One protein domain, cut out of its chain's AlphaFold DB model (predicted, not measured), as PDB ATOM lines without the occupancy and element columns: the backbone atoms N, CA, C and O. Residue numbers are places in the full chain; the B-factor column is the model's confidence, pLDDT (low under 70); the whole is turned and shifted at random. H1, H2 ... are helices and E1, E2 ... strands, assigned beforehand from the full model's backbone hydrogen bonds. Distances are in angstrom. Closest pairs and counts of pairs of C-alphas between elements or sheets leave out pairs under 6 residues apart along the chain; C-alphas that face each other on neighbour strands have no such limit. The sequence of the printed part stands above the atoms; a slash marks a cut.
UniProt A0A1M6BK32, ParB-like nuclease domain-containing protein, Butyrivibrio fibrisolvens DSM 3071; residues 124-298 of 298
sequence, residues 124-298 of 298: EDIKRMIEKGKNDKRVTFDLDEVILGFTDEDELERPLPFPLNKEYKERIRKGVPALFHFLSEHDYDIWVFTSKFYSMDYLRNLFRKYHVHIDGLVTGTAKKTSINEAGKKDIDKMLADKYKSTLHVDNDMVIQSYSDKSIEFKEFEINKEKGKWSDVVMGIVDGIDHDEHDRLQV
ATOM      1  N   GLU A 124     154.480 186.691 179.331       86.56
ATOM      2  CA  GLU A 124     153.563 186.559 178.193       86.56
ATOM      3  C   GLU A 124     152.906 185.178 178.079       86.56
ATOM      4  O   GLU A 124     151.803 185.055 177.546       86.56
ATOM      5  N   ASP A 125     153.570 184.119 178.547       90.19
ATOM      6  CA  ASP A 125     152.960 182.791 178.583       90.19
ATOM      7  C   ASP A 125     151.897 182.733 179.687       90.19
ATOM      8  O   ASP A 125     150.830 182.166 179.464       90.19
ATOM      9  N   ILE A 126     152.168 183.344 180.849       91.25
ATOM     10  CA  ILE A 126     151.223 183.428 181.973       91.25
ATOM     11  C   ILE A 126     149.981 184.204 181.544       91.25
ATOM     12  O   ILE A 126     148.881 183.682 181.684       91.25
ATOM     13  N   LYS A 127     150.142 185.390 180.943       91.94
ATOM     14  CA  LYS A 127     149.014 186.196 180.440       91.94
ATOM     15  C   LYS A 127     148.131 185.399 179.483       91.94
ATOM     16  O   LYS A 127     146.927 185.297 179.697       91.94
ATOM     17  N   ARG A 128     148.739 184.706 178.513       92.62
ATOM     18  CA  ARG A 128     148.009 183.818 177.591       92.62
ATOM     19  C   ARG A 128     147.314 182.651 178.288       92.62
ATOM     20  O   ARG A 128     146.281 182.207 177.801       92.62
ATOM     21  N   MET A 129     147.891 182.101 179.359       94.19
ATOM     22  CA  MET A 129     147.252 181.040 180.146       94.19
ATOM     23  C   MET A 129     146.016 181.569 180.884       94.19
ATOM     24  O   MET A 129     144.998 180.889 180.891       94.19
ATOM     25  N   ILE A 130     146.063 182.794 181.422       94.12
ATOM     26  CA  ILE A 130     144.904 183.451 182.057       94.12
ATOM     27  C   ILE A 130     143.801 183.714 181.027       94.12
ATOM     28  O   ILE A 130     142.648 183.361 181.255       94.12
ATOM     29  N   GLU A 131     144.155 184.290 179.877       93.81
ATOM     30  CA  GLU A 131     143.205 184.609 178.800       93.81
ATOM     31  C   GLU A 131     142.526 183.363 178.218       93.81
ATOM     32  O   GLU A 131     141.362 183.414 177.827       93.81
ATOM     33  N   LYS A 132     143.252 182.241 178.150       93.44
ATOM     34  CA  LYS A 132     142.723 180.955 177.676       93.44
ATOM     35  C   LYS A 132     141.926 180.192 178.725       93.44
ATOM     36  O   LYS A 132     141.245 179.239 178.341       93.44
ATOM     37  N   GLY A 133     142.049 180.568 179.999       90.81
ATOM     38  CA  GLY A 133     141.297 179.963 181.087       90.81
ATOM     39  C   GLY A 133     139.808 179.999 180.771       90.81
ATOM     40  O   GLY A 133     139.288 181.020 180.304       90.81
ATOM     41  N   LYS A 134     139.116 178.879 180.949       90.44
ATOM     42  CA  LYS A 134     137.698 178.769 180.575       90.44
ATOM     43  C   LYS A 134     136.800 179.146 181.732       90.44
ATOM     44  O   LYS A 134     135.739 179.723 181.508       90.44
ATOM     45  N   ASN A 135     137.277 178.889 182.938       94.00
ATOM     46  CA  ASN A 135     136.483 178.976 184.139       94.00
ATOM     47  C   ASN A 135     136.811 180.243 184.935       94.00
ATOM     48  O   ASN A 135     137.722 181.007 184.599       94.00
ATOM     49  N   ASP A 136     136.020 180.493 185.972       92.44
ATOM     50  CA  ASP A 136     136.234 181.553 186.957       92.44
ATOM     51  C   ASP A 136     136.723 181.005 188.311       92.44
ATOM     52  O   ASP A 136     137.031 181.787 189.213       92.44
ATOM     53  N   LYS A 137     136.877 179.682 188.437       95.00
ATOM     54  CA  LYS A 137     137.557 179.016 189.550       95.00
ATOM     55  C   LYS A 137     138.910 178.485 189.093       95.00
ATOM     56  O   LYS A 137     139.068 177.999 187.972       95.00
ATOM     57  N   ARG A 138     139.906 178.568 189.975       96.38
ATOM     58  CA  ARG A 138     141.254 178.043 189.725       96.38
ATOM     59  C   ARG A 138     141.716 177.164 190.867       96.38
ATOM     60  O   ARG A 138     141.442 177.449 192.027       96.38
ATOM     61  N   VAL A 139     142.494 176.146 190.539       96.88
ATOM     62  CA  VAL A 139     143.244 175.357 191.515       96.88
ATOM     63  C   VAL A 139     144.728 175.390 191.165       96.88
ATOM     64  O   VAL A 139     145.101 175.303 189.994       96.88
ATOM     65  N   THR A 140     145.578 175.573 192.166       96.50
ATOM     66  CA  THR A 140     147.031 175.634 192.031       96.50
ATOM     67  C   THR A 140     147.673 174.481 192.798       96.50
ATOM     68  O   THR A 140     147.223 174.107 193.879       96.50
ATOM     69  N   PHE A 141     148.729 173.920 192.218       95.75
ATOM     70  CA  PHE A 141     149.496 172.824 192.802       95.75
ATOM     71  C   PHE A 141     150.992 173.112 192.727       95.75
ATOM     72  O   PHE A 141     151.482 173.540 191.672       95.75
ATOM     73  N   ASP A 142     151.728 172.787 193.791       92.44
ATOM     74  CA  ASP A 142     153.176 172.600 193.694       92.44
ATOM     75  C   ASP A 142     153.478 171.236 193.048       92.44
ATOM     76  O   ASP A 142     153.116 170.167 193.548       92.44
ATOM     77  N   LEU A 143     154.136 171.271 191.891       92.38
ATOM     78  CA  LEU A 143     154.544 170.087 191.151       92.38
ATOM     79  C   LEU A 143     155.443 169.183 191.991       92.38
ATOM     80  O   LEU A 143     155.298 167.964 191.930       92.38
ATOM     81  N   ASP A 144     156.416 169.773 192.681       88.50
ATOM     82  CA  ASP A 144     157.513 169.034 193.286       88.50
ATOM     83  C   ASP A 144     157.120 168.410 194.628       88.50
ATOM     84  O   ASP A 144     157.703 167.401 195.014       88.50
ATOM     85  N   GLU A 145     156.133 168.982 195.313       85.81
ATOM     86  CA  GLU A 145     155.691 168.513 196.632       85.81
ATOM     87  C   GLU A 145     154.383 167.719 196.589       85.81
ATOM     88  O   GLU A 145     154.169 166.833 197.417       85.81
ATOM     89  N   VAL A 146     153.494 168.013 195.634       90.38
ATOM     90  CA  VAL A 146     152.140 167.436 195.620       90.38
ATOM     91  C   VAL A 146     151.955 166.430 194.495       90.38
ATOM     92  O   VAL A 146     151.351 165.373 194.691       90.38
ATOM     93  N   ILE A 147     152.454 166.756 193.302       93.50
ATOM     94  CA  ILE A 147     152.157 165.995 192.085       93.50
ATOM     95  C   ILE A 147     153.191 164.910 191.824       93.50
ATOM     96  O   ILE A 147     152.824 163.789 191.473       93.50
ATOM     97  N   LEU A 148     154.477 165.245 191.887       92.06
ATOM     98  CA  LEU A 148     155.560 164.301 191.656       92.06
ATOM     99  C   LEU A 148     155.912 163.621 192.969       92.06
ATOM    100  O   LEU A 148     156.041 164.275 193.995       92.06
ATOM    101  N   GLY A 149     156.088 162.306 192.922       85.19
ATOM    102  CA  GLY A 149     156.559 161.575 194.087       85.19
ATOM    103  C   GLY A 149     158.071 161.414 194.061       85.19
ATOM    104  O   GLY A 149     158.642 160.962 193.061       85.19
ATOM    105  N   PHE A 150     158.704 161.789 195.168       77.31
ATOM    106  CA  PHE A 150     160.154 161.713 195.360       77.31
ATOM    107  C   PHE A 150     160.539 160.885 196.584       77.31
ATOM    108  O   PHE A 150     161.696 160.476 196.684       77.31
ATOM    109  N   THR A 151     159.603 160.656 197.504       73.06
ATOM    110  CA  THR A 151     159.851 159.913 198.736       73.06
ATOM    111  C   THR A 151     159.428 158.457 198.574       73.06
ATOM    112  O   THR A 151     158.537 158.135 197.787       73.06
ATOM    113  N   ASP A 152     160.054 157.562 199.336       71.31
ATOM    114  CA  ASP A 152     159.674 156.143 199.349       71.31
ATOM    115  C   ASP A 152     158.282 155.913 199.973       71.31
ATOM    116  O   ASP A 152     157.688 154.849 199.798       71.31
ATOM    117  N   GLU A 153     157.754 156.915 200.681       75.31
ATOM    118  CA  GLU A 153     156.417 156.914 201.284       75.31
ATOM    119  C   GLU A 153     155.316 157.275 200.274       75.31
ATOM    120  O   GLU A 153     154.135 157.007 200.514       75.31
ATOM    121  N   ASP A 154     155.679 157.852 199.125       82.75
ATOM    122  CA  ASP A 154     154.713 158.235 198.108       82.75
ATOM    123  C   ASP A 154     154.146 157.000 197.398       82.75
ATOM    124  O   ASP A 154     154.846 156.240 196.723       82.75
ATOM    125  N   GLU A 155     152.826 156.826 197.455       89.19
ATOM    126  CA  GLU A 155     152.160 155.927 196.518       89.19
ATOM    127  C   GLU A 155     152.212 156.535 195.111       89.19
ATOM    128  O   GLU A 155     151.700 157.630 194.884       89.19
ATOM    129  N   LEU A 156     152.790 155.816 194.142       93.12
ATOM    130  CA  LEU A 156     153.042 156.328 192.787       93.12
ATOM    131  C   LEU A 156     152.210 155.622 191.715       93.12
ATOM    132  O   LEU A 156     152.039 154.398 191.739       93.12
ATOM    133  N   GLU A 157     151.800 156.374 190.694       94.06
ATOM    134  CA  GLU A 157     151.213 155.824 189.471       94.06
ATOM    135  C   GLU A 157     152.191 154.918 188.735       94.06
ATOM    136  O   GLU A 157     153.411 155.101 188.806       94.06
ATOM    137  N   ARG A 158     151.666 153.925 188.007       91.38
ATOM    138  CA  ARG A 158     152.501 152.966 187.266       91.38
ATOM    139  C   ARG A 158     153.502 153.706 186.370       91.38
ATOM    140  O   ARG A 158     153.110 154.654 185.694       91.38
ATOM    141  N   PRO A 159     154.774 153.273 186.334       92.06
ATOM    142  CA  PRO A 159     155.753 153.915 185.474       92.06
ATOM    143  C   PRO A 159     155.321 153.802 184.011       92.06
ATOM    144  O   PRO A 159     154.696 152.816 183.606       92.06
ATOM    145  N   LEU A 160     155.698 154.796 183.209       91.88
ATOM    146  CA  LEU A 160     155.459 154.758 181.770       91.88
ATOM    147  C   LEU A 160     156.133 153.522 181.140       91.88
ATOM    148  O   LEU A 160     157.183 153.076 181.607       91.88
ATOM    149  N   PRO A 161     155.561 152.938 180.073       91.44
ATOM    150  CA  PRO A 161     156.158 151.776 179.426       91.44
ATOM    151  C   PRO A 161     157.495 152.135 178.769       91.44
ATOM    152  O   PRO A 161     157.729 153.274 178.360       91.44
ATOM    153  N   PHE A 162     158.374 151.145 178.618       89.38
ATOM    154  CA  PHE A 162     159.608 151.314 177.854       89.38
ATOM    155  C   PHE A 162     159.291 151.705 176.393       89.38
ATOM    156  O   PHE A 162     158.402 151.093 175.796       89.38
ATOM    157  N   PRO A 163     159.999 152.690 175.794       88.12
ATOM    158  CA  PRO A 163     161.187 153.393 176.305       88.12
ATOM    159  C   PRO A 163     160.917 154.703 177.068       88.12
ATOM    160  O   PRO A 163     161.867 155.368 177.474       88.12
ATOM    161  N   LEU A 164     159.654 155.088 177.274       88.00
ATOM    162  CA  LEU A 164     159.287 156.388 177.854       88.00
ATOM    163  C   LEU A 164     159.768 156.555 179.300       88.00
ATOM    164  O   LEU A 164     160.140 157.658 179.676       88.00
ATOM    165  N   ASN A 165     159.845 155.481 180.089       87.06
ATOM    166  CA  ASN A 165     160.414 155.523 181.445       87.06
ATOM    167  C   ASN A 165     161.889 155.947 181.519       87.06
ATOM    168  O   ASN A 165     162.355 156.325 182.590       87.06
ATOM    169  N   LYS A 166     162.652 155.860 180.422       84.56
ATOM    170  CA  LYS A 166     164.041 156.345 180.394       84.56
ATOM    171  C   LYS A 166     164.122 157.851 180.168       84.56
ATOM    172  O   LYS A 166     165.050 158.488 180.661       84.56
ATOM    173  N   GLU A 167     163.180 158.394 179.402       84.19
ATOM    174  CA  GLU A 167     163.084 159.827 179.121       84.19
ATOM    175  C   GLU A 167     162.427 160.567 180.289       84.19
ATOM    176  O   GLU A 167     162.956 161.580 180.742       84.19
ATOM    177  N   TYR A 168     161.317 160.019 180.789       88.00
ATOM    178  CA  TYR A 168     160.526 160.539 181.896       88.00
ATOM    179  C   TYR A 168     160.845 159.762 183.167       88.00
ATOM    180  O   TYR A 168     160.260 158.708 183.426       88.00
ATOM    181  N   LYS A 169     161.819 160.264 183.927       85.44
ATOM    182  CA  LYS A 169     162.279 159.610 185.160       85.44
ATOM    183  C   LYS A 169     161.323 159.847 186.324       85.44
ATOM    184  O   LYS A 169     161.221 159.003 187.210       85.44
ATOM    185  N   GLU A 170     160.636 160.983 186.323       88.88
ATOM    186  CA  GLU A 170     159.684 161.349 187.357       88.88
ATOM    187  C   GLU A 170     158.404 160.514 187.255       88.88
ATOM    188  O   GLU A 170     157.916 160.176 186.169       88.88
ATOM    189  N   ARG A 171     157.837 160.205 188.420       91.38
ATOM    190  CA  ARG A 171     156.559 159.514 188.550       91.38
ATOM    191  C   ARG A 171     155.557 160.427 189.229       91.38
ATOM    192  O   ARG A 171     155.903 161.188 190.127       91.38
ATOM    193  N   ILE A 172     154.317 160.326 188.779       93.88
ATOM    194  CA  ILE A 172     153.208 161.085 189.342       93.88
ATOM    195  C   ILE A 172     152.670 160.333 190.563       93.88
ATOM    196  O   ILE A 172     152.557 159.103 190.543       93.88
ATOM    197  N   ARG A 173     152.352 161.072 191.624       93.81
ATOM    198  CA  ARG A 173     151.702 160.573 192.830       93.81
ATOM    199  C   ARG A 173     150.336 159.989 192.481       93.81
ATOM    200  O   ARG A 173     149.586 160.504 191.652       93.81
ATOM    201  N   LYS A 174     150.012 158.871 193.105       93.56
ATOM    202  CA  LYS A 174     148.806 158.110 192.813       93.56
ATOM    203  C   LYS A 174     147.554 158.917 193.137       93.56
ATOM    204  O   LYS A 174     147.462 159.555 194.189       93.56
ATOM    205  N   GLY A 175     146.593 158.866 192.220       93.38
ATOM    206  CA  GLY A 175     145.329 159.594 192.311       93.38
ATOM    207  C   GLY A 175     145.351 161.006 191.722       93.38
ATOM    208  O   GLY A 175     144.277 161.566 191.532       93.38
ATOM    209  N   VAL A 176     146.512 161.550 191.327       95.94
ATOM    210  CA  VAL A 176     146.572 162.813 190.561       95.94
ATOM    211  C   VAL A 176     145.700 162.757 189.298       95.94
ATOM    212  O   VAL A 176     144.945 163.704 189.092       95.94
ATOM    213  N   PRO A 177     145.723 161.691 188.463       96.38
ATOM    214  CA  PRO A 177     144.869 161.659 187.275       96.38
ATOM    215  C   PRO A 177     143.375 161.746 187.594       96.38
ATOM    216  O   PRO A 177     142.650 162.459 186.906       96.38
ATOM    217  N   ALA A 178     142.926 161.066 188.653       96.19
ATOM    218  CA  ALA A 178     141.532 161.107 189.086       96.19
ATOM    219  C   ALA A 178     141.153 162.490 189.636       96.19
ATOM    220  O   ALA A 178     140.153 163.055 189.209       96.19
ATOM    221  N   LEU A 179     141.995 163.061 190.504       96.44
ATOM    222  CA  LEU A 179     141.797 164.393 191.074       96.44
ATOM    223  C   LEU A 179     141.719 165.471 189.985       96.44
ATOM    224  O   LEU A 179     140.833 166.315 190.014       96.44
ATOM    225  N   PHE A 180     142.619 165.441 189.002       97.12
ATOM    226  CA  PHE A 180     142.646 166.447 187.936       97.12
ATOM    227  C   PHE A 180     141.446 166.305 186.998       97.12
ATOM    228  O   PHE A 180     140.907 167.310 186.538       97.12
ATOM    229  N   HIS A 181     141.003 165.075 186.730       96.94
ATOM    230  CA  HIS A 181     139.763 164.860 185.993       96.94
ATOM    231  C   HIS A 181     138.560 165.414 186.766       96.94
ATOM    232  O   HIS A 181     137.814 166.202 186.201       96.94
ATOM    233  N   PHE A 182     138.434 165.090 188.056       96.88
ATOM    234  CA  PHE A 182     137.382 165.608 188.934       96.88
ATOM    235  C   PHE A 182     137.337 167.144 188.947       96.88
ATOM    236  O   PHE A 182     136.295 167.733 188.690       96.88
ATOM    237  N   LEU A 183     138.484 167.799 189.149       96.50
ATOM    238  CA  LEU A 183     138.588 169.263 189.142       96.50
ATOM    239  C   LEU A 183     138.166 169.868 187.797       96.50
ATOM    240  O   LEU A 183     137.504 170.903 187.770       96.50
ATOM    241  N   SER A 184     138.517 169.210 186.689       94.44
ATOM    242  CA  SER A 184     138.116 169.656 185.350       94.44
ATOM    243  C   SER A 184     136.599 169.566 185.140       94.44
ATOM    244  O   SER A 184     136.035 170.434 184.483       94.44
ATOM    245  N   GLU A 185     135.943 168.538 185.691       94.75
ATOM    246  CA  GLU A 185     134.480 168.376 185.637       94.75
ATOM    247  C   GLU A 185     133.742 169.350 186.573       94.75
ATOM    248  O   GLU A 185     132.566 169.623 186.365       94.75
ATOM    249  N   HIS A 186     134.432 169.896 187.580       93.56
ATOM    250  CA  HIS A 186     133.910 170.876 188.541       93.56
ATOM    251  C   HIS A 186     134.244 172.333 188.161       93.56
ATOM    252  O   HIS A 186     134.270 173.219 189.020       93.56
ATOM    253  N   ASP A 187     134.510 172.590 186.877       94.50
ATOM    254  CA  ASP A 187     134.797 173.919 186.327       94.50
ATOM    255  C   ASP A 187     135.994 174.625 187.002       94.50
ATOM    256  O   ASP A 187     135.966 175.831 187.249       94.50
ATOM    257  N   TYR A 188     137.073 173.897 187.312       96.62
ATOM    258  CA  TYR A 188     138.340 174.499 187.741       96.62
ATOM    259  C   TYR A 188     139.351 174.560 186.597       96.62
ATOM    260  O   TYR A 188     139.643 173.553 185.953       96.62
ATOM    261  N   ASP A 189     139.975 175.725 186.405       97.06
ATOM    262  CA  ASP A 189     141.213 175.820 185.628       97.06
ATOM    263  C   ASP A 189     142.392 175.331 186.490       97.06
ATOM    264  O   ASP A 189     142.651 175.854 187.582       97.06
ATOM    265  N   ILE A 190     143.142 174.342 185.998       97.12
ATOM    266  CA  ILE A 190     144.182 173.655 186.777       97.12
ATOM    267  C   ILE A 190     145.564 174.212 186.448       97.12
ATOM    268  O   ILE A 190     146.047 174.121 185.316       97.12
ATOM    269  N   TRP A 191     146.224 174.774 187.459       96.94
ATOM    270  CA  TRP A 191     147.535 175.398 187.346       96.94
ATOM    271  C   TRP A 191     148.585 174.652 188.162       96.94
ATOM    272  O   TRP A 191     148.410 174.374 189.343       96.94
ATOM    273  N   VAL A 192     149.726 174.379 187.538       96.00
ATOM    274  CA  VAL A 192     150.843 173.674 188.167       96.00
ATOM    275  C   VAL A 192     152.075 174.568 188.197       96.00
ATOM    276  O   VAL A 192     152.458 175.144 187.175       96.00
ATOM    277  N   PHE A 193     152.718 174.663 189.357       93.25
ATOM    278  CA  PHE A 193     153.902 175.485 189.587       93.25
ATOM    279  C   PHE A 193     155.100 174.616 189.953       93.25
ATOM    280  O   PHE A 193     154.967 173.628 190.656       93.25
ATOM    281  N   THR A 194     156.289 174.986 189.489       90.56
ATOM    282  CA  THR A 194     157.543 174.366 189.932       90.56
ATOM    283  C   THR A 194     158.646 175.405 190.020       90.56
ATOM    284  O   THR A 194     158.817 176.257 189.134       90.56
ATOM    285  N   SER A 195     159.423 175.316 191.096       84.25
ATOM    286  CA  SER A 195     160.640 176.108 191.264       84.25
ATOM    287  C   SER A 195     161.768 175.620 190.351       84.25
ATOM    288  O   SER A 195     162.609 176.425 189.935       84.25
ATOM    289  N   LYS A 196     161.753 174.337 189.967       85.12
ATOM    290  CA  LYS A 196     162.767 173.708 189.120       85.12
ATOM    291  C   LYS A 196     162.657 174.161 187.661       85.12
ATOM    292  O   LYS A 196     161.608 174.562 187.153       85.12
ATOM    293  N   PHE A 197     163.772 174.051 186.942       83.25
ATOM    294  CA  PHE A 197     163.904 174.458 185.536       83.25
ATOM    295  C   PHE A 197     163.434 173.384 184.546       83.25
ATOM    296  O   PHE A 197     164.087 173.123 183.529       83.25
ATOM    297  N   TYR A 198     162.305 172.742 184.839       85.56
ATOM    298  CA  TYR A 198     161.677 171.829 183.894       85.56
ATOM    299  C   TYR A 198     161.273 172.573 182.619       85.56
ATOM    300  O   TYR A 198     160.764 173.691 182.662       85.56
ATOM    301  N   SER A 199     161.471 171.947 181.456       86.31
ATOM    302  CA  SER A 199     160.902 172.485 180.218       86.31
ATOM    303  C   SER A 199     159.384 172.343 180.265       86.31
ATOM    304  O   SER A 199     158.889 171.249 180.536       86.31
ATOM    305  N   MET A 200     158.643 173.386 179.877       89.19
ATOM    306  CA  MET A 200     157.173 173.324 179.837       89.19
ATOM    307  C   MET A 200     156.659 172.120 179.033       89.19
ATOM    308  O   MET A 200     155.782 171.388 179.474       89.19
ATOM    309  N   ASP A 201     157.238 171.876 177.859       88.19
ATOM    310  CA  ASP A 201     156.847 170.758 176.996       88.19
ATOM    311  C   ASP A 201     157.142 169.388 177.595       88.19
ATOM    312  O   ASP A 201     156.393 168.451 177.340       88.19
ATOM    313  N   TYR A 202     158.218 169.271 178.375       89.69
ATOM    314  CA  TYR A 202     158.553 168.025 179.052       89.69
ATOM    315  C   TYR A 202     157.431 167.648 180.019       89.69
ATOM    316  O   TYR A 202     156.873 166.561 179.916       89.69
ATOM    317  N   LEU A 203     157.022 168.588 180.875       92.44
ATOM    318  CA  LEU A 203     155.936 168.359 181.824       92.44
ATOM    319  C   LEU A 203     154.585 168.197 181.125       92.44
ATOM    320  O   LEU A 203     153.856 167.265 181.437       92.44
ATOM    321  N   ARG A 204     154.262 169.021 180.119       92.69
ATOM    322  CA  ARG A 204     153.026 168.846 179.331       92.69
ATOM    323  C   ARG A 204     152.950 167.466 178.681       92.69
ATOM    324  O   ARG A 204     151.888 166.849 178.662       92.69
ATOM    325  N   ASN A 205     154.066 166.967 178.150       91.50
ATOM    326  CA  ASN A 205     154.122 165.621 177.595       91.50
ATOM    327  C   ASN A 205     153.972 164.560 178.681       91.50
ATOM    328  O   ASN A 205     153.188 163.640 178.472       91.50
ATOM    329  N   LEU A 206     154.658 164.709 179.817       94.06
ATOM    330  CA  LEU A 206     154.528 163.822 180.973       94.06
ATOM    331  C   LEU A 206     153.061 163.705 181.404       94.06
ATOM    332  O   LEU A 206     152.505 162.610 181.374       94.06
ATOM    333  N   PHE A 207     152.407 164.829 181.697       95.25
ATOM    334  CA  PHE A 207     151.001 164.873 182.097       95.25
ATOM    335  C   PHE A 207     150.084 164.223 181.067       95.25
ATOM    336  O   PHE A 207     149.306 163.334 181.407       95.25
ATOM    337  N   ARG A 208     150.260 164.548 179.783       94.19
ATOM    338  CA  ARG A 208     149.494 163.923 178.699       94.19
ATOM    339  C   ARG A 208     149.658 162.400 178.656       94.19
ATOM    340  O   ARG A 208     148.702 161.706 178.324       94.19
ATOM    341  N   LYS A 209     150.845 161.862 178.963       93.88
ATOM    342  CA  LYS A 209     151.081 160.407 179.009       93.88
ATOM    343  C   LYS A 209     150.385 159.727 180.187       93.88
ATOM    344  O   LYS A 209     150.056 158.552 180.070       93.88
ATOM    345  N   TYR A 210     150.133 160.460 181.265       94.25
ATOM    346  CA  TYR A 210     149.315 160.019 182.396       94.25
ATOM    347  C   TYR A 210     147.838 160.423 182.265       94.25
ATOM    348  O   TYR A 210     147.084 160.263 183.217       94.25
ATOM    349  N   HIS A 211     147.413 160.926 181.097       93.69
ATOM    350  CA  HIS A 211     146.049 161.411 180.847       93.69
ATOM    351  C   HIS A 211     145.601 162.539 181.793       93.69
ATOM    352  O   HIS A 211     144.420 162.696 182.072       93.69
ATOM    353  N   VAL A 212     146.556 163.343 182.257       94.88
ATOM    354  CA  VAL A 212     146.321 164.507 183.111       94.88
ATOM    355  C   VAL A 212     146.191 165.753 182.234       94.88
ATOM    356  O   VAL A 212     147.086 166.047 181.432       94.88
ATOM    357  N   HIS A 213     145.085 166.482 182.386       92.69
ATOM    358  CA  HIS A 213     144.860 167.775 181.737       92.69
ATOM    359  C   HIS A 213     145.332 168.918 182.639       92.69
ATOM    360  O   HIS A 213     145.112 168.877 183.843       92.69
ATOM    361  N   ILE A 214     145.991 169.921 182.057       94.69
ATOM    362  CA  ILE A 214     146.430 171.131 182.762       94.69
ATOM    363  C   ILE A 214     146.189 172.360 181.888       94.69
ATOM    364  O   ILE A 214     146.473 172.340 180.685       94.69
ATOM    365  N   ASP A 215     145.731 173.446 182.501       94.81
ATOM    366  CA  ASP A 215     145.463 174.718 181.824       94.81
ATOM    367  C   ASP A 215     146.650 175.676 181.966       94.81
ATOM    368  O   ASP A 215     147.061 176.334 181.004       94.81
ATOM    369  N   GLY A 216     147.258 175.691 183.155       93.62
ATOM    370  CA  GLY A 216     148.413 176.508 183.498       93.62
ATOM    371  C   GLY A 216     149.631 175.671 183.882       93.62
ATOM    372  O   GLY A 216     149.540 174.751 184.690       93.62
ATOM    373  N   LEU A 217     150.802 176.011 183.341       94.19
ATOM    374  CA  LEU A 217     152.077 175.451 183.788       94.19
ATOM    375  C   LEU A 217     153.107 176.563 183.928       94.19
ATOM    376  O   LEU A 217     153.470 177.188 182.933       94.19
ATOM    377  N   VAL A 218     153.607 176.761 185.144       91.25
ATOM    378  CA  VAL A 218     154.585 177.799 185.463       91.25
ATOM    379  C   VAL A 218     155.857 177.158 186.008       91.25
ATOM    380  O   VAL A 218     155.896 176.630 187.114       91.25
ATOM    381  N   THR A 219     156.921 177.207 185.211       89.44
ATOM    382  CA  THR A 219     158.212 176.566 185.503       89.44
ATOM    383  C   THR A 219     159.302 177.580 185.816       89.44
ATOM    384  O   THR A 219     159.361 178.628 185.168       89.44
ATOM    385  N   GLY A 220     160.252 177.217 186.679       77.31
ATOM    386  CA  GLY A 220     161.407 178.056 186.988       77.31
ATOM    387  C   GLY A 220     161.043 179.278 187.825       77.31
ATOM    388  O   GLY A 220     161.683 180.322 187.688       77.31
ATOM    389  N   THR A 221     160.025 179.166 188.689       64.81
ATOM    390  CA  THR A 221     159.576 180.257 189.574       64.81
ATOM    391  C   THR A 221     160.651 180.708 190.565       64.81
ATOM    392  O   THR A 221     160.551 181.806 191.103       64.81
ATOM    393  N   ALA A 222     161.729 179.933 190.745       58.72
ATOM    394  CA  ALA A 222     162.936 180.372 191.446       58.72
ATOM    395  C   ALA A 222     163.536 181.661 190.845       58.72
ATOM    396  O   ALA A 222     164.167 182.439 191.557       58.72
ATOM    397  N   LYS A 223     163.248 181.970 189.570       56.12
ATOM    398  CA  LYS A 223     163.520 183.277 188.951       56.12
ATOM    399  C   LYS A 223     162.601 184.401 189.463       56.12
ATOM    400  O   LYS A 223     162.385 185.352 188.726       56.12
ATOM    401  N   LYS A 224     162.046 184.347 190.682       51.22
ATOM    402  CA  LYS A 224     161.078 185.332 191.231       51.22
ATOM    403  C   LYS A 224     161.507 186.808 191.080       51.22
ATOM    404  O   LYS A 224     160.660 187.687 191.160       51.22
ATOM    405  N   THR A 225     162.780 187.080 190.795       47.41
ATOM    406  CA  THR A 225     163.356 188.397 190.480       47.41
ATOM    407  C   THR A 225     163.266 188.841 189.005       47.41
ATOM    408  O   THR A 225     163.656 189.965 188.704       47.41
ATOM    409  N   SER A 226     162.816 188.001 188.062       49.47
ATOM    410  CA  SER A 226     162.810 188.324 186.620       49.47
ATOM    411  C   SER A 226     161.520 188.964 186.117       49.47
ATOM    412  O   SER A 226     161.520 189.531 185.028       49.47
ATOM    413  N   ILE A 227     160.425 188.866 186.875       57.44
ATOM    414  CA  ILE A 227     159.209 189.624 186.581       57.44
ATOM    415  C   ILE A 227     159.385 190.986 187.247       57.44
ATOM    416  O   ILE A 227     159.470 191.075 188.472       57.44
ATOM    417  N   ASN A 228     159.477 192.043 186.440       63.78
ATOM    418  CA  ASN A 228     159.502 193.410 186.951       63.78
ATOM    419  C   ASN A 228     158.252 193.646 187.822       63.78
ATOM    420  O   ASN A 228     157.182 193.124 187.511       63.78
ATOM    421  N   GLU A 229     158.349 194.439 188.891       69.75
ATOM    422  CA  GLU A 229     157.240 194.661 189.836       69.75
ATOM    423  C   GLU A 229     155.943 195.093 189.138       69.75
ATOM    424  O   GLU A 229     154.850 194.721 189.565       69.75
ATOM    425  N   ALA A 230     156.064 195.845 188.040       71.25
ATOM    426  CA  ALA A 230     154.942 196.231 187.194       71.25
ATOM    427  C   ALA A 230     154.268 195.027 186.506       71.25
ATOM    428  O   ALA A 230     153.049 194.911 186.569       71.25
ATOM    429  N   GLY A 231     155.043 194.114 185.912       76.38
ATOM    430  CA  GLY A 231     154.521 192.905 185.259       76.38
ATOM    431  C   GLY A 231     153.897 191.926 186.253       76.38
ATOM    432  O   GLY A 231     152.880 191.300 185.969       76.38
ATOM    433  N   LYS A 232     154.439 191.859 187.477       80.88
ATOM    434  CA  LYS A 232     153.846 191.060 188.556       80.88
ATOM    435  C   LYS A 232     152.487 191.624 188.968       80.88
ATOM    436  O   LYS A 232     151.526 190.872 189.042       80.88
ATOM    437  N   LYS A 233     152.396 192.942 189.177       84.88
ATOM    438  CA  LYS A 233     151.125 193.617 189.492       84.88
ATOM    439  C   LYS A 233     150.088 193.438 188.383       84.88
ATOM    440  O   LYS A 233     148.913 193.285 188.690       84.88
ATOM    441  N   ASP A 234     150.521 193.458 187.125       88.50
ATOM    442  CA  ASP A 234     149.650 193.228 185.971       88.50
ATOM    443  C   ASP A 234     149.103 191.793 185.956       88.50
ATOM    444  O   ASP A 234     147.892 191.604 185.901       88.50
ATOM    445  N   ILE A 235     149.967 190.781 186.128       89.12
ATOM    446  CA  ILE A 235     149.535 189.379 186.269       89.12
ATOM    447  C   ILE A 235     148.587 189.209 187.462       89.12
ATOM    448  O   ILE A 235     147.531 188.602 187.309       89.12
ATOM    449  N   ASP A 236     148.944 189.734 188.635       88.44
ATOM    450  CA  ASP A 236     148.132 189.607 189.850       88.44
ATOM    451  C   ASP A 236     146.743 190.232 189.644       88.44
ATOM    452  O   ASP A 236     145.736 189.668 190.074       88.44
ATOM    453  N   LYS A 237     146.676 191.361 188.928       90.12
ATOM    454  CA  LYS A 237     145.415 191.989 188.533       90.12
ATOM    455  C   LYS A 237     144.628 191.112 187.557       90.12
ATOM    456  O   LYS A 237     143.463 190.845 187.814       90.12
ATOM    457  N   MET A 238     145.254 190.620 186.485       92.38
ATOM    458  CA  MET A 238     144.592 189.731 185.521       92.38
ATOM    459  C   MET A 238     144.041 188.467 186.192       92.38
ATOM    460  O   MET A 238     142.971 187.991 185.826       92.38
ATOM    461  N   LEU A 239     144.754 187.930 187.185       91.06
ATOM    462  CA  LEU A 239     144.297 186.793 187.977       91.06
ATOM    463  C   LEU A 239     143.080 187.136 188.836       91.06
ATOM    464  O   LEU A 239     142.137 186.351 188.850       91.06
ATOM    465  N   ALA A 240     143.095 188.279 189.524       90.19
ATOM    466  CA  ALA A 240     141.972 188.726 190.348       90.19
ATOM    467  C   ALA A 240     140.727 189.064 189.509       90.19
ATOM    468  O   ALA A 240     139.610 188.788 189.939       90.19
ATOM    469  N   ASP A 241     140.922 189.618 188.310       91.94
ATOM    470  CA  ASP A 241     139.841 189.937 187.373       91.94
ATOM    471  C   ASP A 241     139.239 188.661 186.748       91.94
ATOM    472  O   ASP A 241     138.044 188.617 186.454       91.94
ATOM    473  N   LYS A 242     140.055 187.616 186.533       93.81
ATOM    474  CA  LYS A 242     139.636 186.356 185.898       93.81
ATOM    475  C   LYS A 242     139.001 185.370 186.874       93.81
ATOM    476  O   LYS A 242     137.978 184.774 186.541       93.81
ATOM    477  N   TYR A 243     139.623 185.155 188.030       94.44
ATOM    478  CA  TYR A 243     139.240 184.091 188.954       94.44
ATOM    479  C   TYR A 243     138.578 184.660 190.204       94.44
ATOM    480  O   TYR A 243     139.188 185.439 190.930       94.44
ATOM    481  N   LYS A 244     137.350 184.223 190.492       92.12
ATOM    482  CA  LYS A 244     136.614 184.575 191.715       92.12
ATOM    483  C   LYS A 244     137.205 183.898 192.945       92.12
ATOM    484  O   LYS A 244     137.327 184.526 193.997       92.12
ATOM    485  N   SER A 245     137.592 182.634 192.802       92.25
ATOM    486  CA  SER A 245     138.227 181.851 193.854       92.25
ATOM    487  C   SER A 245     139.424 181.072 193.308       92.25
ATOM    488  O   SER A 245     139.475 180.658 192.147       92.25
ATOM    489  N   THR A 246     140.451 180.927 194.140       94.81
ATOM    490  CA  THR A 246     141.614 180.083 193.877       94.81
ATOM    491  C   THR A 246     141.849 179.162 195.067       94.81
ATOM    492  O   THR A 246     142.071 179.643 196.180       94.81
ATOM    493  N   LEU A 247     141.843 177.857 194.813       95.94
ATOM    494  CA  LEU A 247     142.295 176.832 195.746       95.94
ATOM    495  C   LEU A 247     143.797 176.609 195.568       95.94
ATOM    496  O   LEU A 247     144.248 176.401 194.447       95.94
ATOM    497  N   HIS A 248     144.559 176.633 196.652       95.31
ATOM    498  CA  HIS A 248     145.964 176.237 196.672       95.31
ATOM    499  C   HIS A 248     146.056 174.913 197.408       95.31
ATOM    500  O   HIS A 248     145.669 174.833 198.573       95.31
ATOM    501  N   VAL A 249     146.481 173.868 196.704       93.81
ATOM    502  CA  VAL A 249     146.601 172.524 197.264       93.81
ATOM    503  C   VAL A 249     148.072 172.237 197.504       93.81
ATOM    504  O   VAL A 249     148.845 172.120 196.551       93.81
ATOM    505  N   ASP A 250     148.406 172.071 198.778       89.38
ATOM    506  CA  ASP A 250     149.716 171.648 199.259       89.38
ATOM    507  C   ASP A 250     149.639 170.195 199.766       89.38
ATOM    508  O   ASP A 250     148.616 169.515 199.638       89.38
ATOM    509  N   ASN A 251     150.730 169.664 200.326       86.50
ATOM    510  CA  ASN A 251     150.772 168.258 200.737       86.50
ATOM    511  C   ASN A 251     149.841 167.931 201.922       86.50
ATOM    512  O   ASN A 251     149.370 166.795 202.031       86.50
ATOM    513  N   ASP A 252     149.599 168.909 202.797       88.81
ATOM    514  CA  ASP A 252     148.890 168.720 204.069       88.81
ATOM    515  C   ASP A 252     147.662 169.628 204.222       88.81
ATOM    516  O   ASP A 252     146.884 169.452 205.158       88.81
ATOM    517  N   MET A 253     147.444 170.579 203.310       92.44
ATOM    518  CA  MET A 253     146.321 171.511 203.397       92.44
ATOM    519  C   MET A 253     145.820 171.975 202.030       92.44
ATOM    520  O   MET A 253     146.549 171.972 201.039       92.44
ATOM    521  N   VAL A 254     144.562 172.405 202.008       94.06
ATOM    522  CA  VAL A 254     143.940 173.145 200.912       94.06
ATOM    523  C   VAL A 254     143.566 174.524 201.436       94.06
ATOM    524  O   VAL A 254     142.838 174.640 202.420       94.06
ATOM    525  N   ILE A 255     144.043 175.573 200.773       93.12
ATOM    526  CA  ILE A 255     143.744 176.962 201.126       93.12
ATOM    527  C   ILE A 255     142.864 177.568 200.039       93.12
ATOM    528  O   ILE A 255     143.275 177.686 198.886       93.12
ATOM    529  N   GLN A 256     141.663 178.008 200.400       93.19
ATOM    530  CA  GLN A 256     140.784 178.763 199.518       93.19
ATOM    531  C   GLN A 256     141.014 180.261 199.701       93.19
ATOM    532  O   GLN A 256     140.845 180.810 200.787       93.19
ATOM    533  N   SER A 257     141.354 180.927 198.603       90.44
ATOM    534  CA  SER A 257     141.498 182.379 198.511       90.44
ATOM    535  C   SER A 257     140.488 182.953 197.523       90.44
ATOM    536  O   SER A 257     140.127 182.292 196.549       90.44
ATOM    537  N   TYR A 258     140.051 184.188 197.755       89.31
ATOM    538  CA  TYR A 258     139.082 184.887 196.912       89.31
ATOM    539  C   TYR A 258     139.715 186.132 196.287       89.31
ATOM    540  O   TYR A 258     140.647 186.714 196.848       89.31
ATOM    541  N   SER A 259     139.227 186.546 195.115       83.44
ATOM    542  CA  SER A 259     139.673 187.805 194.501       83.44
ATOM    543  C   SER A 259     139.238 189.025 195.309       83.44
ATOM    544  O   SER A 259     139.977 190.011 195.395       83.44
ATOM    545  N   ASP A 260     138.074 188.940 195.955       81.88
ATOM    546  CA  ASP A 260     137.636 189.915 196.940       81.88
ATOM    547  C   ASP A 260     138.411 189.732 198.250       81.88
ATOM    548  O   ASP A 260     138.193 188.796 199.017       81.88
ATOM    549  N   LYS A 261     139.312 190.680 198.517       77.25
ATOM    550  CA  LYS A 261     140.161 190.698 199.715       77.25
ATOM    551  C   LYS A 261     139.393 190.923 201.019       77.25
ATOM    552  O   LYS A 261     140.007 190.844 202.078       77.25
ATOM    553  N   SER A 262     138.106 191.267 200.957       73.94
ATOM    554  CA  SER A 262     137.256 191.363 202.145       73.94
ATOM    555  C   SER A 262     136.815 189.995 202.671       73.94
ATOM    556  O   SER A 262     136.433 189.892 203.834       73.94
ATOM    557  N   ILE A 263     136.899 188.950 201.840       79.56
ATOM    558  CA  ILE A 263     136.569 187.583 202.229       79.56
ATOM    559  C   ILE A 263     137.827 186.924 202.799       79.56
ATOM    560  O   ILE A 263     138.862 186.847 202.135       79.56
ATOM    561  N   GLU A 264     137.735 186.446 204.040       83.50
ATOM    562  CA  GLU A 264     138.826 185.711 204.678       83.50
ATOM    563  C   GLU A 264     139.104 184.394 203.944       83.50
ATOM    564  O   GLU A 264     138.194 183.724 203.440       83.50
ATOM    565  N   PHE A 265     140.384 184.029 203.877       88.44
ATOM    566  CA  PHE A 265     140.786 182.742 203.329       88.44
ATOM    567  C   PHE A 265     140.307 181.614 204.246       88.44
ATOM    568  O   PHE A 265     140.207 181.779 205.462       88.44
ATOM    569  N   LYS A 266     140.010 180.456 203.656       90.00
ATOM    570  CA  LYS A 266     139.641 179.249 204.402       90.00
ATOM    571  C   LYS A 266     140.741 178.215 204.266       90.00
ATOM    572  O   LYS A 266     141.271 178.028 203.175       90.00
ATOM    573  N   GLU A 267     141.039 177.529 205.356       92.81
ATOM    574  CA  GLU A 267     142.035 176.463 205.395       92.81
ATOM    575  C   GLU A 267     141.351 175.136 205.714       92.81
ATOM    576  O   GLU A 267     140.517 175.048 206.618       92.81
ATOM    577  N   PHE A 268     141.712 174.099 204.967       92.94
ATOM    578  CA  PHE A 268     141.195 172.749 205.131       92.94
ATOM    579  C   PHE A 268     142.370 171.783 205.251       92.94
ATOM    580  O   PHE A 268     143.195 171.684 204.345       92.94
ATOM    581  N   GLU A 269     142.455 171.059 206.360       92.50
ATOM    582  CA  GLU A 269     143.525 170.088 206.596       92.50
ATOM    583  C   GLU A 269     143.287 168.786 205.811       92.50
ATOM    584  O   GLU A 269     142.197 168.201 205.844       92.50
ATOM    585  N   ILE A 270     144.326 168.288 205.135       89.88
ATOM    586  CA  ILE A 270     144.309 167.011 204.419       89.88
ATOM    587  C   ILE A 270     144.673 165.901 205.404       89.88
ATOM    588  O   ILE A 270     145.830 165.514 205.568       89.88
ATOM    589  N   ASN A 271     143.655 165.333 206.046       86.00
ATOM    590  CA  ASN A 271     143.851 164.191 206.929       86.00
ATOM    591  C   ASN A 271     144.053 162.893 206.117       86.00
ATOM    592  O   ASN A 271     143.092 162.255 205.681       86.00
ATOM    593  N   LYS A 272     145.317 162.484 205.964       81.62
ATOM    594  CA  LYS A 272     145.747 161.276 205.232       81.62
ATOM    595  C   LYS A 272     145.352 159.953 205.909       81.62
ATOM    596  O   LYS A 272     145.436 158.908 205.278       81.62
ATOM    597  N   GLU A 273     144.898 159.972 207.163       80.62
ATOM    598  CA  GLU A 273     144.406 158.769 207.854       80.62
ATOM    599  C   GLU A 273     142.987 158.390 207.407       80.62
ATOM    600  O   GLU A 273     142.591 157.228 207.491       80.62
ATOM    601  N   LYS A 274     142.211 159.363 206.910       76.00
ATOM    602  CA  LYS A 274     140.814 159.164 206.488       76.00
ATOM    603  C   LYS A 274     140.665 158.513 205.112       76.00
ATOM    604  O   LYS A 274     139.558 158.127 204.744       76.00
ATOM    605  N   GLY A 275     141.744 158.388 204.347       81.19
ATOM    606  CA  GLY A 275     141.721 157.822 203.004       81.19
ATOM    607  C   GLY A 275     142.937 158.241 202.193       81.19
ATOM    608  O   GLY A 275     143.885 158.825 202.715       81.19
ATOM    609  N   LYS A 276     142.916 157.966 200.886       88.06
ATOM    610  CA  LYS A 276     143.966 158.483 200.006       88.06
ATOM    611  C   LYS A 276     143.864 160.001 199.961       88.06
ATOM    612  O   LYS A 276     142.771 160.548 199.866       88.06
ATOM    613  N   TRP A 277     145.009 160.670 199.960       91.00
ATOM    614  CA  TRP A 277     145.086 162.133 199.956       91.00
ATOM    615  C   TRP A 277     144.229 162.781 198.847       91.00
ATOM    616  O   TRP A 277     143.532 163.753 199.104       91.00
ATOM    617  N   SER A 278     144.224 162.210 197.637       92.75
ATOM    618  CA  SER A 278     143.451 162.720 196.499       92.75
ATOM    619  C   SER A 278     141.947 162.607 196.730       92.75
ATOM    620  O   SER A 278     141.226 163.540 196.403       92.75
ATOM    621  N   ASP A 279     141.484 161.518 197.349       92.94
ATOM    622  CA  ASP A 279     140.076 161.335 197.716       92.94
ATOM    623  C   ASP A 279     139.644 162.369 198.768       92.94
ATOM    624  O   ASP A 279     138.559 162.940 198.679       92.94
ATOM    625  N   VAL A 280     140.524 162.666 199.731       92.81
ATOM    626  CA  VAL A 280     140.289 163.699 200.753       92.81
ATOM    627  C   VAL A 280     140.196 165.087 200.119       92.81
ATOM    628  O   VAL A 280     139.273 165.833 200.438       92.81
ATOM    629  N   VAL A 281     141.098 165.422 199.190       94.06
ATOM    630  CA  VAL A 281     141.052 166.702 198.462       94.06
ATOM    631  C   VAL A 281     139.772 166.813 197.632       94.06
ATOM    632  O   VAL A 281     139.119 167.850 197.693       94.06
ATOM    633  N   MET A 282     139.369 165.757 196.915       95.12
ATOM    634  CA  MET A 282     138.102 165.753 196.167       95.12
ATOM    635  C   MET A 282     136.903 166.004 197.091       95.12
ATOM    636  O   MET A 282     136.055 166.825 196.764       95.12
ATOM    637  N   GLY A 283     136.867 165.379 198.273       93.88
ATOM    638  CA  GLY A 283     135.800 165.608 199.255       93.88
ATOM    639  C   GLY A 283     135.773 167.030 199.830       93.88
ATOM    640  O   GLY A 283     134.695 167.575 200.052       93.88
ATOM    641  N   ILE A 284     136.939 167.651 200.043       92.94
ATOM    642  CA  ILE A 284     137.029 169.063 200.453       92.94
ATOM    643  C   ILE A 284     136.456 169.967 199.358       92.94
ATOM    644  O   ILE A 284     135.638 170.833 199.652       92.94
ATOM    645  N   VAL A 285     136.867 169.761 198.103       93.62
ATOM    646  CA  VAL A 285     136.407 170.566 196.961       93.62
ATOM    647  C   VAL A 285     134.903 170.415 196.752       93.62
ATOM    648  O   VAL A 285     134.213 171.416 196.601       93.62
ATOM    649  N   ASP A 286     134.389 169.187 196.822       93.38
ATOM    650  CA  ASP A 286     132.956 168.920 196.711       93.38
ATOM    651  C   ASP A 286     132.165 169.648 197.809       93.38
ATOM    652  O   ASP A 286     131.168 170.307 197.524       93.38
ATOM    653  N   GLY A 287     132.651 169.621 199.055       91.00
ATOM    654  CA  GLY A 287     132.044 170.370 200.159       91.00
ATOM    655  C   GLY A 287     132.046 171.887 199.940       91.00
ATOM    656  O   GLY A 287     131.052 172.548 200.232       91.00
ATOM    657  N   ILE A 288     133.130 172.440 199.385       89.19
ATOM    658  CA  ILE A 288     133.225 173.869 199.046       89.19
ATOM    659  C   ILE A 288     132.205 174.244 197.964       89.19
ATOM    660  O   ILE A 288     131.512 175.251 198.110       89.19
ATOM    661  N   ASP A 289     132.095 173.443 196.902       86.88
ATOM    662  CA  ASP A 289     131.165 173.702 195.797       86.88
ATOM    663  C   ASP A 289     129.696 173.644 196.265       86.88
ATOM    664  O   ASP A 289     128.889 174.493 195.874       86.88
ATOM    665  N   HIS A 290     129.350 172.697 197.146       84.88
ATOM    666  CA  HIS A 290     128.011 172.607 197.740       84.88
ATOM    667  C   HIS A 290     127.687 173.830 198.615       84.88
ATOM    668  O   HIS A 290     126.632 174.446 198.445       84.88
ATOM    669  N   ASP A 291     128.611 174.234 199.492       79.06
ATOM    670  CA  ASP A 291     128.452 175.417 200.348       79.06
ATOM    671  C   ASP A 291     128.269 176.714 199.536       79.06
ATOM    672  O   ASP A 291     127.572 177.636 199.970       79.06
ATOM    673  N   GLU A 292     128.924 176.829 198.376       75.31
ATOM    674  CA  GLU A 292     128.799 177.989 197.487       75.31
ATOM    675  C   GLU A 292     127.473 177.988 196.720       75.31
ATOM    676  O   GLU A 292     126.837 179.039 196.595       75.31
ATOM    677  N   HIS A 293     127.017 176.821 196.262       70.81
ATOM    678  CA  HIS A 293     125.729 176.684 195.591       70.81
ATOM    679  C   HIS A 293     124.556 177.032 196.524       70.81
ATOM    680  O   HIS A 293     123.672 177.798 196.134       70.81
ATOM    681  N   ASP A 294     124.582 176.563 197.774       64.56
ATOM    682  CA  ASP A 294     123.531 176.852 198.759       64.56
ATOM    683  C   ASP A 294     123.448 178.346 199.114       64.56
ATOM    684  O   ASP A 294     122.363 178.873 199.357       64.56
ATOM    685  N   ARG A 295     124.572 179.075 199.077       60.88
ATOM    686  CA  ARG A 295     124.603 180.533 199.307       60.88
ATOM    687  C   ARG A 295     124.035 181.352 198.150       60.88
ATOM    688  O   ARG A 295     123.621 182.483 198.380       60.88
ATOM    689  N   LEU A 296     124.046 180.824 196.926       59.44
ATOM    690  CA  LEU A 296     123.548 181.516 195.731       59.44
ATOM    691  C   LEU A 296     122.040 181.313 195.499       59.44
ATOM    692  O   LEU A 296     121.465 182.004 194.659       59.44
ATOM    693  N   GLN A 297     121.405 180.381 196.218       48.97
ATOM    694  CA  GLN A 297     119.964 180.102 196.129       48.97
ATOM    695  C   GLN A 297     119.106 180.802 197.202       48.97
ATOM    696  O   GLN A 297     117.884 180.635 197.198       48.97
ATOM    697  N   VAL A 298     119.719 181.586 198.096       40.91
ATOM    698  CA  VAL A 298     119.051 182.408 199.129       40.91
ATOM    699  C   VAL A 298     119.010 183.868 198.693       40.91
ATOM    700  O   VAL A 298     117.944 184.498 198.879       40.91
TER     701      VAL A 298
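This is residues 124 to 298 of the 298 residues of the protein "ParB-like nuclease domain-containing protein" of Butyrivibrio fibrisolvens DSM 3071 (UniProt A0A1M6BK32). A twisted sheet of six strands runs through the middle of this domain, between H1 and H6, side by side on one side of it, and H4 and H7 on the other, with H5 by its E3 edge. A loop of residues 148 to 172, holding the short H3 and closed at its base by a short pairing, makes one end of the longest axis; residues 290 to 298, the end of H7 and the tail, stick out at the other. The printed part has 175 residues, with seven named helices and six named strands in the order H1 E1 H2 H3 H4 E2 H5 E3 H6 E4 E5 E6 H7. The mixed sheet has the order E3 E2 E1 E4 E5 E6, and the class is mixed, helices and strands. The whole is compact, with a radius of gyration of the C-alphas of 16.6 A and spans of 54 by 43 by 24 A.

H1, residues 124 to 132, only grazes the sheet and touches H6, residues 229 to 242, at a shallow tilt of 9 degrees, the same way; their closest C-alphas, of Lys 127 and Ile 235, are 6.7 A apart. E1, residues 137 to 142, is parallel to E2, residues 188 to 194, with N 191 and O 139 2.8 A apart, and to E4, residues 245 to 249, with N 140 and O 247 2.8 A apart. H2, residues 143 to 147, lies over none of the strands, at a height over the sheet of 5.2 A. H3, residues 164 to 167, is not on the sheet. H4, residues 176 to 185, lies over E2 on the same face as H2, at a height over the sheet of 8.3 A, and runs along the strands, at 13 degrees to E2 on the local plane. H5, residues 200 to 209, only grazes the sheet; its closest C-alpha pair with E3, residues 216 to 219, is Met 200 and Thr 219, 6.6 A apart. E3 is parallel to E2, with N 218 and O 192 2.8 A apart. E2, H5 and E3 make a strand-helix-strand unit, two parallel neighbours with a helix between, and its crossover is right-handed; E1, H2, H3, H4 and E2 make another unit. E3, H6 and E4 make a split unit, with E2 and E1 between its strands, also right-handed. H6 only grazes the sheet, with residues 239 to 242. E4, E5, residues 253 to 258, and E6, residues 266 to 269, form a meander, each strand the antiparallel neighbour of the one before, and two hairpins; N 248 and O 255 are 2.8 A apart, as are N 254 and O 268. H7, residues 277 to 296, only grazes the sheet and touches H4 with residues 278 to 282 alone, at a shallow tilt of 14 degrees, the same way; the closest C-alphas, of Leu 179 and Ser 278, are 5.9 A apart. Every O i to N i+4 pair is within hydrogen-bond range in H1, H2, H4, H5, H6 and H7; H3 is too short for one.

H1 begins at C-alpha 124, at (153.563, 186.559, 178.193), and is 12.2 A long. E1 measures 17.4 A, H2 4.8 A, H3 5.3 A and H4 14.2 A. E2, the longest strand by residues, runs 19.3 A from C-alpha 188 at (138.340, 174.499, 187.741). H5 measures 14.3 A, E3 10.0 A, H6 19.9 A, E4 13.0 A, E5 16.5 A and E6 10.2 A. H7 runs 29.3 A and ends at C-alpha 296, at (123.548, 181.516, 195.731).

The C-alphas of Pro 163 and Val 298 are the two farthest apart, 56.0 A. The printed part has no cut, and residue 298 is the chain's last. The link from H2 to H3, 16 residues, is long. The mean pLDDT of the printed part is 87.3; residues 221 to 229 and 294 to 298 are under 70.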